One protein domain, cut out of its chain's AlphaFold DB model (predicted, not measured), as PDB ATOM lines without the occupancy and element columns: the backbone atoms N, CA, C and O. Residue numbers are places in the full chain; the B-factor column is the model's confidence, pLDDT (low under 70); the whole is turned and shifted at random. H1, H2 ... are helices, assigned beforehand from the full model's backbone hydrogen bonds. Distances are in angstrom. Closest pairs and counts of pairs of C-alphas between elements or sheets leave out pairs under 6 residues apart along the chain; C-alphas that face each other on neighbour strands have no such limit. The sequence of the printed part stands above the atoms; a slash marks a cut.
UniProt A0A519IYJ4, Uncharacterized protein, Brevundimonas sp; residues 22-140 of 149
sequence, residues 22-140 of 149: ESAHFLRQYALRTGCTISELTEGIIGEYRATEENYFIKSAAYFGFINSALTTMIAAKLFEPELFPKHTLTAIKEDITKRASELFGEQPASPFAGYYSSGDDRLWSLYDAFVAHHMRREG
ATOM      1  N   GLU A  22       3.685-106.226  33.039       81.81
ATOM      2  CA  GLU A  22       4.698-105.442  32.322       81.81
ATOM      3  C   GLU A  22       6.091-106.065  32.429       81.81
ATOM      4  O   GLU A  22       6.715-106.342  31.405       81.81
ATOM      5  N   SER A  23       6.562-106.387  33.641       76.81
ATOM      6  CA  SER A  23       7.881-107.005  33.832       76.81
ATOM      7  C   SER A  23       7.960-108.390  33.179       76.81
ATOM      8  O   SER A  23       8.971-108.742  32.574       76.81
ATOM      9  N   ALA A  24       6.875-109.171  33.232       84.25
ATOM     10  CA  ALA A  24       6.804-110.463  32.558       84.25
ATOM     11  C   ALA A  24       6.779-110.327  31.025       84.25
ATOM     12  O   ALA A  24       7.309-111.184  30.315       84.25
ATOM     13  N   HIS A  25       6.138-109.285  30.487       87.69
ATOM     14  CA  HIS A  25       6.163-108.989  29.055       87.69
ATOM     15  C   HIS A  25       7.569-108.580  28.599       87.69
ATOM     16  O   HIS A  25       8.081-109.156  27.639       87.69
ATOM     17  N   PHE A  26       8.219-107.676  29.335       84.69
ATOM     18  CA  PHE A  26       9.593-107.248  29.080       84.69
ATOM     19  C   PHE A  26      10.568-108.432  29.043       84.69
ATOM     20  O   PHE A  26      11.255-108.630  28.042       84.69
ATOM     21  N   LEU A  27      10.572-109.282  30.080       83.88
ATOM     22  CA  LEU A  27      11.472-110.440  30.146       83.88
ATOM     23  C   LEU A  27      11.237-111.436  29.005       83.88
ATOM     24  O   LEU A  27      12.193-112.013  28.495       83.88
ATOM     25  N   ARG A  28       9.982-111.625  28.575       88.88
ATOM     26  CA  ARG A  28       9.653-112.480  27.422       88.88
ATOM     27  C   ARG A  28      10.205-111.923  26.114       88.88
ATOM     28  O   ARG A  28      10.803-112.672  25.350       88.88
ATOM     29  N   GLN A  29      10.023-110.628  25.863       89.94
ATOM     30  CA  GLN A  29      10.561-109.976  24.666       89.94
ATOM     31  C   GLN A  29      12.091-110.011  24.649       89.94
ATOM     32  O   GLN A  29      12.698-110.274  23.614       89.94
ATOM     33  N   TYR A  30      12.714-109.797  25.806       83.19
ATOM     34  CA  TYR A  30      14.164-109.827  25.939       83.19
ATOM     35  C   TYR A  30      14.732-111.239  25.723       83.19
ATOM     36  O   TYR A  30      15.653-111.401  24.930       83.19
ATOM     37  N   ALA A  31      14.109-112.267  26.315       87.62
ATOM     38  CA  ALA A  31      14.436-113.683  26.101       87.62
ATOM     39  C   ALA A  31      14.411-114.078  24.618       87.62
ATOM     40  O   ALA A  31      15.329-114.727  24.122       87.62
ATOM     41  N   LEU A  32      13.377-113.642  23.894       87.94
ATOM     42  CA  LEU A  32      13.247-113.911  22.461       87.94
ATOM     43  C   LEU A  32      14.369-113.263  21.642       87.94
ATOM     44  O   LEU A  32      14.843-113.867  20.685       87.94
ATOM     45  N   ARG A  33      14.807-112.053  22.014       88.12
ATOM     46  CA  ARG A  33      15.884-111.334  21.314       88.12
ATOM     47  C   ARG A  33      17.262-111.938  21.566       88.12
ATOM     48  O   ARG A  33      18.084-111.942  20.658       88.12
ATOM     49  N   THR A  34      17.521-112.419  22.778       80.31
ATOM     50  CA  THR A  34      18.836-112.951  23.166       80.31
ATOM     51  C   THR A  34      18.978-114.455  22.934       80.31
ATOM     52  O   THR A  34      20.078-114.986  23.050       80.31
ATOM     53  N   GLY A  35      17.883-115.156  22.618       88.25
ATOM     54  CA  GLY A  35      17.866-116.616  22.491       88.25
ATOM     55  C   GLY A  35      17.990-117.353  23.830       88.25
ATOM     56  O   GLY A  35      18.137-118.574  23.843       88.25
ATOM     57  N   CYS A  36      17.927-116.635  24.954       82.44
ATOM     58  CA  CYS A  36      18.001-117.200  26.299       82.44
ATOM     59  C   CYS A  36      16.611-117.546  26.840       82.44
ATOM     60  O   CYS A  36      15.600-116.942  26.483       82.44
ATOM     61  N   THR A  37      16.547-118.471  27.792       86.31
ATOM     62  CA  THR A  37      15.340-118.677  28.596       86.31
ATOM     63  C   THR A  37      15.169-117.558  29.627       86.31
ATOM     64  O   THR A  37      16.131-116.949  30.093       86.31
ATOM     65  N   ILE A  38      13.925-117.319  30.062       83.56
ATOM     66  CA  ILE A  38      13.631-116.357  31.141       83.56
ATOM     67  C   ILE A  38      14.402-116.713  32.421       83.56
ATOM     68  O   ILE A  38      14.861-115.821  33.128       83.56
ATOM     69  N   SER A  39      14.570-118.007  32.714       81.12
ATOM     70  CA  SER A  39      15.335-118.460  33.876       81.12
ATOM     71  C   SER A  39      16.814-118.086  33.775       81.12
ATOM     72  O   SER A  39      17.359-117.594  34.753       81.12
ATOM     73  N   GLU A  40      17.448-118.270  32.614       78.69
ATOM     74  CA  GLU A  40      18.853-117.880  32.393       78.69
ATOM     75  C   GLU A  40      19.036-116.367  32.488       78.69
ATOM     76  O   GLU A  40      19.963-115.905  33.144       78.69
ATOM     77  N   LEU A  41      18.110-115.589  31.922       79.56
ATOM     78  CA  LEU A  41      18.115-114.134  32.075       79.56
ATOM     79  C   LEU A  41      17.947-113.706  33.533       79.56
ATOM     80  O   LEU A  41      18.626-112.794  33.991       79.56
ATOM     81  N   THR A  42      17.065-114.372  34.278       81.75
ATOM     82  CA  THR A  42      16.856-114.076  35.699       81.75
ATOM     83  C   THR A  42      18.097-114.425  36.520       81.75
ATOM     84  O   THR A  42      18.485-113.653  37.390       81.75
ATOM     85  N   GLU A  43      18.751-115.558  36.237       77.00
ATOM     86  CA  GLU A  43      20.028-115.916  36.866       77.00
ATOM     87  C   GLU A  43      21.133-114.904  36.521       77.00
ATOM     88  O   GLU A  43      21.891-114.531  37.414       77.00
ATOM     89  N   GLY A  44      21.181-114.408  35.279       72.94
ATOM     90  CA  GLY A  44      22.101-113.352  34.846       72.94
ATOM     91  C   GLY A  44      21.889-112.040  35.603       72.94
ATOM     92  O   GLY A  44      22.828-111.532  36.205       72.94
ATOM     93  N   ILE A  45      20.645-111.557  35.678       76.44
ATOM     94  CA  ILE A  45      20.289-110.335  36.421       76.44
ATOM     95  C   ILE A  45      20.646-110.473  37.910       76.44
ATOM     96  O   ILE A  45      21.212-109.557  38.501       76.44
ATOM     97  N   ILE A  46      20.354-111.624  38.530       73.69
ATOM     98  CA  ILE A  46      20.735-111.887  39.929       73.69
ATOM     99  C   ILE A  46      22.262-111.908  40.082       73.69
ATOM    100  O   ILE A  46      22.781-111.389  41.069       73.69
ATOM    101  N   GLY A  47      22.977-112.512  39.132       69.12
ATOM    102  CA  GLY A  47      24.438-112.555  39.112       69.12
ATOM    103  C   GLY A  47      25.059-111.165  39.015       69.12
ATOM    104  O   GLY A  47      25.939-110.841  39.805       69.12
ATOM    105  N   GLU A  48      24.557-110.322  38.115       68.50
ATOM    106  CA  GLU A  48      24.983-108.925  37.966       68.50
ATOM    107  C   GLU A  48      24.699-108.105  39.228       68.50
ATOM    108  O   GLU A  48      25.556-107.344  39.684       68.50
ATOM    109  N   TYR A  49      23.528-108.304  39.841       67.44
ATOM    110  CA  TYR A  49      23.168-107.619  41.081       67.44
ATOM    111  C   TYR A  49      24.105-108.014  42.229       67.44
ATOM    112  O   TYR A  49      24.644-107.147  42.909       67.44
ATOM    113  N   ARG A  50      24.388-109.314  42.388       68.50
ATOM    114  CA  ARG A  50      25.348-109.817  43.386       68.50
ATOM    115  C   ARG A  50      26.768-109.337  43.129       68.50
ATOM    116  O   ARG A  50      27.431-108.924  44.068       68.50
ATOM    117  N   ALA A  51      27.225-109.344  41.880       64.38
ATOM    118  CA  ALA A  51      28.547-108.830  41.530       64.38
ATOM    119  C   ALA A  51      28.672-107.330  41.846       64.38
ATOM    120  O   ALA A  51      29.743-106.856  42.225       64.38
ATOM    121  N   THR A  52      27.572-106.583  41.719       69.25
ATOM    122  CA  THR A  52      27.500-105.166  42.092       69.25
ATOM    123  C   THR A  52      27.496-104.985  43.612       69.25
ATOM    124  O   THR A  52      28.236-104.143  44.116       69.25
ATOM    125  N   GLU A  53      26.742-105.805  44.352       65.12
ATOM    126  CA  GLU A  53      26.747-105.825  45.822       65.12
ATOM    127  C   GLU A  53      28.119-106.210  46.390       65.12
ATOM    128  O   GLU A  53      28.636-105.504  47.249       65.12
ATOM    129  N   GLU A  54      28.739-107.289  45.911       68.81
ATOM    130  CA  GLU A  54      30.063-107.737  46.359       68.81
ATOM    131  C   GLU A  54      31.130-106.672  46.084       68.81
ATOM    132  O   GLU A  54      31.895-106.322  46.985       68.81
ATOM    133  N   ASN A  55      31.139-106.082  44.883       70.44
ATOM    134  CA  ASN A  55      32.029-104.961  44.581       70.44
ATOM    135  C   ASN A  55      31.769-103.755  45.487       70.44
ATOM    136  O   ASN A  55      32.723-103.121  45.942       70.44
ATOM    137  N   TYR A  56      30.501-103.431  45.756       75.44
ATOM    138  CA  TYR A  56      30.141-102.373  46.694       75.44
ATOM    139  C   TYR A  56      30.681-102.676  48.095       75.44
ATOM    140  O   TYR A  56      31.339-101.818  48.678       75.44
ATOM    141  N   PHE A  57      30.459-103.880  48.627       72.75
ATOM    142  CA  PHE A  57      30.906-104.259  49.966       72.75
ATOM    143  C   PHE A  57      32.426-104.233  50.093       72.75
ATOM    144  O   PHE A  57      32.929-103.687  51.069       72.75
ATOM    145  N   ILE A  58      33.161-104.761  49.112       78.00
ATOM    146  CA  ILE A  58      34.629-104.783  49.138       78.00
ATOM    147  C   ILE A  58      35.189-103.357  49.108       78.00
ATOM    148  O   ILE A  58      36.018-103.003  49.948       78.00
ATOM    149  N   LYS A  59      34.704-102.515  48.186       78.25
ATOM    150  CA  LYS A  59      35.141-101.112  48.093       78.25
ATOM    151  C   LYS A  59      34.758-100.322  49.341       78.25
ATOM    152  O   LYS A  59      35.576 -99.569  49.860       78.25
ATOM    153  N   SER A  60      33.552-100.539  49.864       78.56
ATOM    154  CA  SER A  60      33.071 -99.875  51.081       78.56
ATOM    155  C   SER A  60      33.889-100.294  52.296       78.56
ATOM    156  O   SER A  60      34.291 -99.445  53.082       78.56
ATOM    157  N   ALA A  61      34.175-101.588  52.446       80.50
ATOM    158  CA  ALA A  61      34.956-102.110  53.560       80.50
ATOM    159  C   ALA A  61      36.385-101.557  53.556       80.50
ATOM    160  O   ALA A  61      36.882-101.172  54.611       80.50
ATOM    161  N   ALA A  62      37.026-101.463  52.387       81.81
ATOM    162  CA  ALA A  62      38.349-100.855  52.266       81.81
ATOM    163  C   ALA A  62      38.317 -99.356  52.617       81.81
ATOM    164  O   ALA A  62      39.076 -98.904  53.476       81.81
ATOM    165  N   TYR A  63      37.385 -98.611  52.016       85.94
ATOM    166  CA  TYR A  63      37.236 -97.170  52.212       85.94
ATOM    167  C   TYR A  63      36.923 -96.807  53.675       85.94
ATOM    168  O   TYR A  63      37.657 -96.052  54.313       85.94
ATOM    169  N   PHE A  64      35.869 -97.392  54.255       82.50
ATOM    170  CA  PHE A  64      35.482 -97.125  55.643       82.50
ATOM    171  C   PHE A  64      36.426 -97.772  56.659       82.50
ATOM    172  O   PHE A  64      36.607 -97.231  57.749       82.50
ATOM    173  N   GLY A  65      37.071 -98.889  56.310       83.81
ATOM    174  CA  GLY A  65      38.110 -99.509  57.131       83.81
ATOM    175  C   GLY A  65      39.312 -98.586  57.318       83.81
ATOM    176  O   GLY A  65      39.785 -98.420  58.443       83.81
ATOM    177  N   PHE A  66      39.755 -97.919  56.248       87.19
ATOM    178  CA  PHE A  66      40.803 -96.903  56.331       87.19
ATOM    179  C   PHE A  66      40.387 -95.723  57.211       87.19
ATOM    180  O   PHE A  66      41.126 -95.366  58.127       87.19
ATOM    181  N   ILE A  67      39.191 -95.163  56.992       85.50
ATOM    182  CA  ILE A  67      38.671 -94.047  57.802       85.50
ATOM    183  C   ILE A  67      38.639 -94.426  59.287       85.50
ATOM    184  O   ILE A  67      39.144 -93.686  60.131       85.50
ATOM    185  N   ASN A  68      38.095 -95.600  59.617       84.69
ATOM    186  CA  ASN A  68      37.996 -96.063  60.998       84.69
ATOM    187  C   ASN A  68      39.377 -96.283  61.637       84.69
ATOM    188  O   ASN A  68      39.594 -95.923  62.796       84.69
ATOM    189  N   SER A  69      40.331 -96.833  60.882       85.50
ATOM    190  CA  SER A  69      41.711 -97.014  61.342       85.50
ATOM    191  C   SER A  69      42.407 -95.673  61.596       85.50
ATOM    192  O   SER A  69      43.024 -95.488  62.649       85.50
ATOM    193  N   ALA A  70      42.243 -94.701  60.692       86.38
ATOM    194  CA  ALA A  70      42.787 -93.353  60.844       86.38
ATOM    195  C   ALA A  70      42.222 -92.664  62.095       86.38
ATOM    196  O   ALA A  70      42.982 -92.148  62.915       86.38
ATOM    197  N   LEU A  71      40.904 -92.736  62.302       82.69
ATOM    198  CA  LEU A  71      40.249 -92.187  63.491       82.69
ATOM    199  C   LEU A  71      40.702 -92.864  64.784       82.69
ATOM    200  O   LEU A  71      40.976 -92.186  65.774       82.69
ATOM    201  N   THR A  72      40.810 -94.193  64.778       82.06
ATOM    202  CA  THR A  72      41.275 -94.962  65.939       82.06
ATOM    203  C   THR A  72      42.715 -94.598  66.285       82.06
ATOM    204  O   THR A  72      43.026 -94.346  67.448       82.06
ATOM    205  N   THR A  73      43.578 -94.493  65.274       83.81
ATOM    206  CA  THR A  73      44.975 -94.074  65.440       83.81
ATOM    207  C   THR A  73      45.058 -92.655  65.986       83.81
ATOM    208  O   THR A  73      45.835 -92.397  66.896       83.81
ATOM    209  N   MET A  74      44.212 -91.742  65.506       80.19
ATOM    210  CA  MET A  74      44.140 -90.384  66.046       80.19
ATOM    211  C   MET A  74      43.713 -90.347  67.513       80.19
ATOM    212  O   MET A  74      44.273 -89.574  68.288       80.19
ATOM    213  N   ILE A  75      42.732 -91.163  67.912       78.12
ATOM    214  CA  ILE A  75      42.328 -91.283  69.321       78.12
ATOM    215  C   ILE A  75      43.486 -91.826  70.159       78.12
ATOM    216  O   ILE A  75      43.774 -91.277  71.219       78.12
ATOM    217  N   ALA A  76      44.163 -92.874  69.683       78.69
ATOM    218  CA  ALA A  76      45.310 -93.453  70.372       78.69
ATOM    219  C   ALA A  76      46.450 -92.432  70.524       78.69
ATOM    220  O   ALA A  76      46.925 -92.223  71.637       78.69
ATOM    221  N   ALA A  77      46.810 -91.725  69.449       81.19
ATOM    222  CA  ALA A  77      47.811 -90.660  69.481       81.19
ATOM    223  C   ALA A  77      47.426 -89.565  70.483       81.19
ATOM    224  O   ALA A  77      48.248 -89.150  71.286       81.19
ATOM    225  N   LYS A  78      46.150 -89.158  70.533       77.88
ATOM    226  CA  LYS A  78      45.686 -88.177  71.525       77.88
ATOM    227  C   LYS A  78      45.895 -88.635  72.971       77.88
ATOM    228  O   LYS A  78      46.190 -87.812  73.830       77.88
ATOM    229  N   LEU A  79      45.672 -89.920  73.246       76.62
ATOM    230  CA  LEU A  79      45.718 -90.477  74.599       76.62
ATOM    231  C   LEU A  79      47.141 -90.795  75.072       76.62
ATOM    232  O   LEU A  79      47.405 -90.684  76.268       76.62
ATOM    233  N   PHE A  80      48.024 -91.215  74.164       76.44
ATOM    234  CA  PHE A  80      49.338 -91.764  74.516       76.44
ATOM    235  C   PHE A  80      50.527 -90.934  74.006       76.44
ATOM    236  O   PHE A  80      51.577 -90.973  74.638       76.44
ATOM    237  N   GLU A  81      50.365 -90.173  72.919       81.56
ATOM    238  CA  GLU A  81      51.423 -89.385  72.253       81.56
ATOM    239  C   GLU A  81      50.883 -87.992  71.838       81.56
ATOM    240  O   GLU A  81      50.816 -87.655  70.648       81.56
ATOM    241  N   PRO A  82      50.401 -87.174  72.799       77.69
ATOM    242  CA  PRO A  82      49.636 -85.954  72.521       77.69
ATOM    243  C   PRO A  82      50.413 -84.896  71.724       77.69
ATOM    244  O   PRO A  82      49.809 -84.069  71.039       77.69
ATOM    245  N   GLU A  83      51.743 -84.918  71.770       81.25
ATOM    246  CA  GLU A  83      52.628 -84.073  70.970       81.25
ATOM    247  C   GLU A  83      52.511 -84.318  69.459       81.25
ATOM    248  O   GLU A  83      52.754 -83.396  68.677       81.25
ATOM    249  N   LEU A  84      52.093 -85.520  69.050       72.06
ATOM    250  CA  LEU A  84      51.865 -85.890  67.651       72.06
ATOM    251  C   LEU A  84      50.422 -85.634  67.198       72.06
ATOM    252  O   LEU A  84      50.100 -85.818  66.021       72.06
ATOM    253  N   PHE A  85      49.534 -85.217  68.106       75.56
ATOM    254  CA  PHE A  85      48.127 -85.039  67.777       75.56
ATOM    255  C   PHE A  85      47.917 -83.860  66.801       75.56
ATOM    256  O   PHE A  85      48.433 -82.759  67.036       75.56
ATOM    257  N   PRO A  86      47.124 -84.035  65.723       73.00
ATOM    258  CA  PRO A  86      46.847 -82.961  64.777       73.00
ATOM    259  C   PRO A  86      46.197 -81.752  65.461       73.00
ATOM    260  O   PRO A  86      45.169 -81.876  66.124       73.00
ATOM    261  N   LYS A  87      46.753 -80.553  65.248       78.00
ATOM    262  CA  LYS A  87      46.200 -79.284  65.774       78.00
ATOM    263  C   LYS A  87      45.129 -78.655  64.870       78.00
ATOM    264  O   LYS A  87      44.679 -77.542  65.132       78.00
ATOM    265  N   HIS A  88      44.757 -79.331  63.786       77.19
ATOM    266  CA  HIS A  88      43.777 -78.848  62.815       77.19
ATOM    267  C   HIS A  88      42.341 -78.928  63.349       77.19
ATOM    268  O   HIS A  88      42.054 -79.610  64.334       77.19
ATOM    269  N   THR A  89      41.419 -78.227  62.685       78.44
ATOM    270  CA  THR A  89      39.989 -78.345  62.986       78.44
ATOM    271  C   THR A  89      39.490 -79.745  62.634       78.44
ATOM    272  O   THR A  89      39.983 -80.394  61.713       78.44
ATOM    273  N   LEU A  90      38.472 -80.206  63.357       71.50
ATOM    274  CA  LEU A  90      37.884 -81.530  63.152       71.50
ATOM    275  C   LEU A  90      37.321 -81.705  61.729       71.50
ATOM    276  O   LEU A  90      37.420 -82.787  61.161       71.50
ATOM    277  N   THR A  91      36.805 -80.630  61.129       77.19
ATOM    278  CA  THR A  91      36.376 -80.604  59.724       77.19
ATOM    279  C   THR A  91      37.545 -80.805  58.761       77.19
ATOM    280  O   THR A  91      37.448 -81.646  57.878       77.19
ATOM    281  N   ALA A  92      38.671 -80.114  58.968       79.44
ATOM    282  CA  ALA A  92      39.852 -80.277  58.119       79.44
ATOM    283  C   ALA A  92      40.445 -81.692  58.229       79.44
ATOM    284  O   ALA A  92      40.834 -82.286  57.233       79.44
ATOM    285  N   ILE A  93      40.446 -82.268  59.434       79.81
ATOM    286  CA  ILE A  93      40.868 -83.656  59.665       79.81
ATOM    287  C   ILE A  93      39.944 -84.640  58.931       79.81
ATOM    288  O   ILE A  93      40.428 -85.573  58.292       79.81
ATOM    289  N   LYS A  94      38.621 -84.435  59.015       82.38
ATOM    290  CA  LYS A  94      37.624 -85.225  58.276       82.38
ATOM    291  C   LYS A  94      37.912 -85.170  56.775       82.38
ATOM    292  O   LYS A  94      38.062 -86.217  56.153       82.38
ATOM    293  N   GLU A  95      38.054 -83.965  56.226       84.88
ATOM    294  CA  GLU A  95      38.347 -83.737  54.808       84.88
ATOM    295  C   GLU A  95      39.653 -84.406  54.366       84.88
ATOM    296  O   GLU A  95      39.661 -85.084  53.340       84.88
ATOM    297  N   ASP A  96      40.727 -84.296  55.149       85.69
ATOM    298  CA  ASP A  96      42.013 -84.919  54.829       85.69
ATOM    299  C   ASP A  96      41.928 -86.449  54.824       85.69
ATOM    300  O   ASP A  96      42.395 -87.090  53.879       85.69
ATOM    301  N   ILE A  97      41.307 -87.056  55.840       85.25
ATOM    302  CA  ILE A  97      41.146 -88.516  55.907       85.25
ATOM    303  C   ILE A  97      40.288 -89.006  54.738       85.25
ATOM    304  O   ILE A  97      40.654 -89.977  54.078       85.25
ATOM    305  N   THR A  98      39.170 -88.332  54.463       85.75
ATOM    306  CA  THR A  98      38.279 -88.653  53.341       85.75
ATOM    307  C   THR A  98      39.010 -88.520  52.008       85.75
ATOM    308  O   THR A  98      38.966 -89.442  51.200       85.75
ATOM    309  N   LYS A  99      39.762 -87.436  51.798       90.19
ATOM    310  CA  LYS A  99      40.562 -87.235  50.587       90.19
ATOM    311  C   LYS A  99      41.603 -88.338  50.405       90.19
ATOM    312  O   LYS A  99      41.729 -88.878  49.310       90.19
ATOM    313  N   ARG A 100      42.323 -88.717  51.466       88.44
ATOM    314  CA  ARG A 100      43.301 -89.818  51.407       88.44
ATOM    315  C   ARG A 100      42.643 -91.172  51.166       88.44
ATOM    316  O   ARG A 100      43.195 -91.979  50.424       88.44
ATOM    317  N   ALA A 101      41.464 -91.414  51.738       86.56
ATOM    318  CA  ALA A 101      40.682 -92.609  51.441       86.56
ATOM    319  C   ALA A 101      40.300 -92.654  49.952       86.56
ATOM    320  O   ALA A 101      40.503 -93.684  49.309       86.56
ATOM    321  N   SER A 102      39.847 -91.528  49.388       87.50
ATOM    322  CA  SER A 102      39.528 -91.418  47.961       87.50
ATOM    323  C   SER A 102      40.750 -91.617  47.059       87.50
ATOM    324  O   SER A 102      40.657 -92.309  46.048       87.50
ATOM    325  N   GLU A 103      41.912 -91.071  47.423       87.31
ATOM    326  CA  GLU A 103      43.164 -91.267  46.675       87.31
ATOM    327  C   GLU A 103      43.620 -92.738  46.657       87.31
ATOM    328  O   GLU A 103      44.146 -93.206  45.648       87.31
ATOM    329  N   LEU A 104      43.422 -93.474  47.758       83.44
ATOM    330  CA  LEU A 104      43.887 -94.858  47.907       83.44
ATOM    331  C   LEU A 104      42.900 -95.901  47.369       83.44
ATOM    332  O   LEU A 104      43.321 -96.922  46.825       83.44
ATOM    333  N   PHE A 105      41.596 -95.672  47.539       84.06
ATOM    334  CA  PHE A 105      40.554 -96.674  47.281       84.06
ATOM    335  C   PHE A 105      39.530 -96.235  46.226       84.06
ATOM    336  O   PHE A 105      38.634 -97.010  45.880       84.06
ATOM    337  N   GLY A 106      39.688 -95.029  45.674       82.94
ATOM    338  CA  GLY A 106      38.699 -94.374  44.824       82.94
ATOM    339  C   GLY A 106      37.604 -93.690  45.642       82.94
ATOM    340  O   GLY A 106      37.511 -93.866  46.856       82.94
ATOM    341  N   GLU A 107      36.768 -92.910  44.956       83.69
ATOM    342  CA  GLU A 107      35.635 -92.211  45.572       83.69
ATOM    343  C   GLU A 107      34.765 -93.138  46.421       83.69
ATOM    344  O   GLU A 107      34.628 -94.332  46.124       83.69
ATOM    345  N   GLN A 108      34.120 -92.562  47.443       80.50
ATOM    346  CA  GLN A 108      33.184 -93.292  48.286       80.50
ATOM    347  C   GLN A 108      32.183 -94.056  47.401       80.50
ATOM    348  O   GLN A 108      31.448 -93.440  46.622       80.50
ATOM    349  N   PRO A 109      32.120 -95.395  47.508       72.12
ATOM    350  CA  PRO A 109      31.234 -96.180  46.670       72.12
ATOM    351  C   PRO A 109      29.781 -95.789  46.943       72.12
ATOM    352  O   PRO A 109      29.307 -95.821  48.082       72.12
ATOM    353  N   ALA A 110      29.069 -95.410  45.880       71.75
ATOM    354  CA  ALA A 110      27.656 -95.084  45.965       71.75
ATOM    355  C   ALA A 110      26.875 -96.318  46.433       71.75
ATOM    356  O   ALA A 110      26.997 -97.398  45.852       71.75
ATOM    357  N   SER A 111      26.074 -96.154  47.487       68.62
ATOM    358  CA  SER A 111      25.249 -97.246  47.994       68.62
ATOM    359  C   SER A 111      24.191 -97.625  46.956       68.62
ATOM    360  O   SER A 111      23.379 -96.768  46.595       68.62
ATOM    361  N   PRO A 112      24.106 -98.902  46.529       62.34
ATOM    362  CA  PRO A 112      22.977 -99.373  45.727       62.34
ATOM    363  C   PRO A 112      21.655 -99.323  46.520       62.34
ATOM    364  O   PRO A 112      20.577 -99.485  45.955       62.34
ATOM    365  N   PHE A 113      21.728 -99.046  47.827       61.22
ATOM    366  CA  PHE A 113      20.609 -98.921  48.754       61.22
ATOM    367  C   PHE A 113      20.432 -97.486  49.269       61.22
ATOM    368  O   PHE A 113      19.937 -97.305  50.379       61.22
ATOM    369  N   ALA A 114      20.832 -96.461  48.509       57.22
ATOM    370  CA  ALA A 114      20.746 -95.055  48.931       57.22
ATOM    371  C   ALA A 114      19.334 -94.604  49.382       57.22
ATOM    372  O   ALA A 114      19.207 -93.639  50.122       57.22
ATOM    373  N   GLY A 115      18.268 -95.313  48.983       55.97
ATOM    374  CA  GLY A 115      16.904 -95.087  49.485       55.97
ATOM    375  C   GLY A 115      16.612 -95.648  50.889       55.97
ATOM    376  O   GLY A 115      15.582 -95.317  51.465       55.97
ATOM    377  N   TYR A 116      17.491 -96.492  51.438       51.28
ATOM    378  CA  TYR A 116      17.347 -97.147  52.746       51.28
ATOM    379  C   TYR A 116      18.354 -96.649  53.794       51.28
ATOM    380  O   TYR A 116      18.133 -96.847  54.987       51.28
ATOM    381  N   TYR A 117      19.448 -96.006  53.374       50.12
ATOM    382  CA  TYR A 117      20.515 -95.509  54.247       50.12
ATOM    383  C   TYR A 117      20.951 -94.105  53.813       50.12
ATOM    384  O   TYR A 117      20.983 -93.819  52.618       50.12
ATOM    385  N   SER A 118      21.309 -93.240  54.766       50.06
ATOM    386  CA  SER A 118      21.850 -91.910  54.467       50.06
ATOM    387  C   SER A 118      23.165 -92.012  53.687       50.06
ATOM    388  O   SER A 118      23.986 -92.902  53.921       50.06
ATOM    389  N   SER A 119      23.350 -91.110  52.725       49.56
ATOM    390  CA  SER A 119      24.576 -90.981  51.940       49.56
ATOM    391  C   SER A 119      25.729 -90.543  52.841       49.56
ATOM    392  O   SER A 119      25.712 -89.424  53.343       49.56
ATOM    393  N   GLY A 120      26.720 -91.415  53.026       56.41
ATOM    394  CA  GLY A 120      27.765 -91.213  54.029       56.41
ATOM    395  C   GLY A 120      27.348 -91.891  55.322       56.41
ATOM    396  O   GLY A 120      26.273 -91.629  55.857       56.41
ATOM    397  N   ASP A 121      28.165 -92.822  55.806       59.25
ATOM    398  CA  ASP A 121      27.898 -93.477  57.082       59.25
ATOM    399  C   ASP A 121      28.211 -92.494  58.230       59.25
ATOM    400  O   ASP A 121      29.182 -92.651  58.968       59.25
ATOM    401  N   ASP A 122      27.394 -91.438  58.353       63.16
ATOM    402  CA  ASP A 122      27.466 -90.368  59.358       63.16
ATOM    403  C   ASP A 122      27.534 -90.916  60.783       63.16
ATOM    404  O   ASP A 122      27.972 -90.226  61.704       63.16
ATOM    405  N   ARG A 123      27.146 -92.182  60.979       62.88
ATOM    406  CA  ARG A 123      27.274 -92.903  62.246       62.88
ATOM    407  C   ARG A 123      28.732 -92.992  62.697       62.88
ATOM    408  O   ARG A 123      28.985 -92.813  63.884       62.88
ATOM    409  N   LEU A 124      29.689 -93.211  61.788       66.12
ATOM    410  CA  LEU A 124      31.119 -93.281  62.127       66.12
ATOM    411  C   LEU A 124      31.639 -91.937  62.648       66.12
ATOM    412  O   LEU A 124      32.281 -91.875  63.696       66.12
ATOM    413  N   TRP A 125      31.303 -90.847  61.959       67.81
ATOM    414  CA  TRP A 125      31.699 -89.506  62.380       67.81
ATOM    415  C   TRP A 125      30.966 -89.049  63.643       67.81
ATOM    416  O   TRP A 125      31.584 -88.447  64.515       67.81
ATOM    417  N   SER A 126      29.692 -89.414  63.795       66.88
ATOM    418  CA  SER A 126      28.909 -89.150  65.007       66.88
ATOM    419  C   SER A 126      29.483 -89.868  66.232       66.88
ATOM    420  O   SER A 126      29.515 -89.301  67.323       66.88
ATOM    421  N   LEU A 127      29.970 -91.105  66.070       65.69
ATOM    422  CA  LEU A 127      30.657 -91.844  67.133       65.69
ATOM    423  C   LEU A 127      31.960 -91.154  67.549       65.69
ATOM    424  O   LEU A 127      32.248 -91.050  68.742       65.69
ATOM    425  N   TYR A 128      32.723 -90.646  66.579       68.38
ATOM    426  CA  TYR A 128      33.935 -89.879  66.855       68.38
ATOM    427  C   TYR A 128      33.630 -88.571  67.598       68.38
ATOM    428  O   TYR A 128      34.234 -88.290  68.635       68.38
ATOM    429  N   ASP A 129      32.645 -87.806  67.129       69.19
ATOM    430  CA  ASP A 129      32.227 -86.550  67.758       69.19
ATOM    431  C   ASP A 129      31.735 -86.791  69.201       69.19
ATOM    432  O   ASP A 129      32.092 -86.051  70.125       69.19
ATOM    433  N   ALA A 130      30.999 -87.886  69.434       68.94
ATOM    434  CA  ALA A 130      30.582 -88.310  70.769       68.94
ATOM    435  C   ALA A 130      31.773 -88.655  71.682       68.94
ATOM    436  O   ALA A 130      31.778 -88.280  72.860       68.94
ATOM    437  N   PHE A 131      32.802 -89.325  71.152       67.69
ATOM    438  CA  PHE A 131      34.023 -89.630  71.899       67.69
ATOM    439  C   PHE A 131      34.780 -88.355  72.296       67.69
ATOM    440  O   PHE A 131      35.155 -88.200  73.461       67.69
ATOM    441  N   VAL A 132      34.958 -87.410  71.365       67.75
ATOM    442  CA  VAL A 132      35.616 -86.122  71.637       67.75
ATOM    443  C   VAL A 132      34.865 -85.344  72.718       67.75
ATOM    444  O   VAL A 132      35.484 -84.883  73.680       67.75
ATOM    445  N   ALA A 133      33.536 -85.261  72.615       67.88
ATOM    446  CA  ALA A 133      32.705 -84.608  73.621       67.88
ATOM    447  C   ALA A 133      32.837 -85.276  75.001       67.88
ATOM    448  O   ALA A 133      32.928 -84.595  76.022       67.88
ATOM    449  N   HIS A 134      32.879 -86.610  75.056       68.38
ATOM    450  CA  HIS A 134      33.091 -87.343  76.303       68.38
ATOM    451  C   HIS A 134      34.485 -87.086  76.907       68.38
ATOM    452  O   HIS A 134      34.601 -86.884  78.116       68.38
ATOM    453  N   HIS A 135      35.535 -87.040  76.086       67.00
ATOM    454  CA  HIS A 135      36.893 -86.717  76.531       67.00
ATOM    455  C   HIS A 135      36.990 -85.305  77.117       67.00
ATOM    456  O   HIS A 135      37.457 -85.132  78.237       67.00
ATOM    457  N   MET A 136      36.486 -84.299  76.397       64.50
ATOM    458  CA  MET A 136      36.482 -82.906  76.859       64.50
ATOM    459  C   MET A 136      35.712 -82.733  78.179       64.50
ATOM    460  O   MET A 136      36.111 -81.940  79.029       64.50
ATOM    461  N   ARG A 137      34.641 -83.510  78.400       72.25
ATOM    462  CA  ARG A 137      33.946 -83.555  79.700       72.25
ATOM    463  C   ARG A 137      34.814 -84.137  80.816       72.25
ATOM    464  O   ARG A 137      34.787 -83.609  81.921       72.25
ATOM    465  N   ARG A 138      35.583 -85.203  80.553       69.69
ATOM    466  CA  ARG A 138      36.513 -85.779  81.548       69.69
ATOM    467  C   ARG A 138      37.610 -84.803  81.964       69.69
ATOM    468  O   ARG A 138      37.990 -84.799  83.126       69.69
ATOM    469  N   GLU A 139      38.075 -83.967  81.042       76.62
ATOM    470  CA  GLU A 139      39.074 -82.923  81.314       76.62
ATOM    471  C   GLU A 139      38.476 -81.648  81.936       76.62
ATOM    472  O   GLU A 139      39.189 -80.672  82.149       76.62
ATOM    473  N   GLY A 140      37.166 -81.626  82.216       78.12
ATOM    474  CA  GLY A 140      36.479 -80.473  82.807       78.12
ATOM    475  C   GLY A 140      36.260 -79.295  81.849       78.12
ATOM    476  O   GLY A 140      35.834 -78.231  82.287       78.12
TER     477      GLY A 140
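What this domain is: This is residues 22 to 140 of the 149 residues of an uncharacterized protein of Brevundimonas sp (UniProt A0A519IYJ4). One long helix, H2, makes the longest axis of a rod-like model, and the short helix H1 is set crosswise at its first end, where residues 38 to 41 of H2 meet it. Farther along, H3 folds back and packs at a slant on residues 59 to 70 of H2, while H4, reached by a long loop, runs the same way as H2 at a shallow tilt of 17 degrees, alongside its later part and near it without clearly touching. The printed part has 119 residues with four named helices, H1, H2, H3 and H4 along the chain, and no named strand; the class is all helix. The whole is extended, with a radius of gyration of the C-alphas of 22.0 A, and the C-alphas span 71 by 25 by 19 A.

How they stand to each other: Begin with H2, residues 38 to 80, the longest helix. Look at its residues 38 to 41, which alone touch H1, residues 22 to 34, through residues 27 to 31 of H1 alone; the closest C-alphas, of Ala 31 and Ile 38, are 5.8 A apart, and the lines stand about perpendicular at 75 degrees. Next, residues 43 to 48 of H2 stand free. Farther on, residues 59 to 70 alone touch H3, residues 90 to 105; the closest C-alphas are those of Tyr 63 and Ala 101, 5.8 A apart. H2 and H3 run opposite ways at a steep tilt of 45 degrees. H4, residues 122 to 138, is close to H2 but not clearly touching, with the closest C-alphas, of Asn 68 and Leu 124, 7.5 A apart; the two run the same way at a shallow tilt of 17 degrees. H3 and H4 are only just apart, with a closest distance of 8.4 A between their C-alphas, and H1 is apart from both. In H1, H2, H3 and H4 every O i to N i+4 pair is within hydrogen-bond range.

Where its parts are: Find C-alpha 38 at (13.631, -116.357, 31.141); from there H2 runs 61.3 A to C-alpha 80 at (49.338, -91.764, 74.516). H1 begins at C-alpha 22, at (4.698, -105.442, 32.322), and measures 18.4 A. H3 measures 22.1 A from C-alpha 90 to C-alpha 105. H4 measures 24.4 A and ends at C-alpha 138, at (36.513, -85.779, 81.548).

The domain as a whole: The two C-alphas farthest apart, those of Leu 32 and Gly 140, are 72.8 A apart. The printed part has no cut. The link from H1 to H2 is tight, that from H2 to H3 short, and that from H3 to H4, residues 106 to 121, long. The mean pLDDT of the printed part is 76.0; look for values under 70 at residues 47 to 54, 111 to 136 and 138.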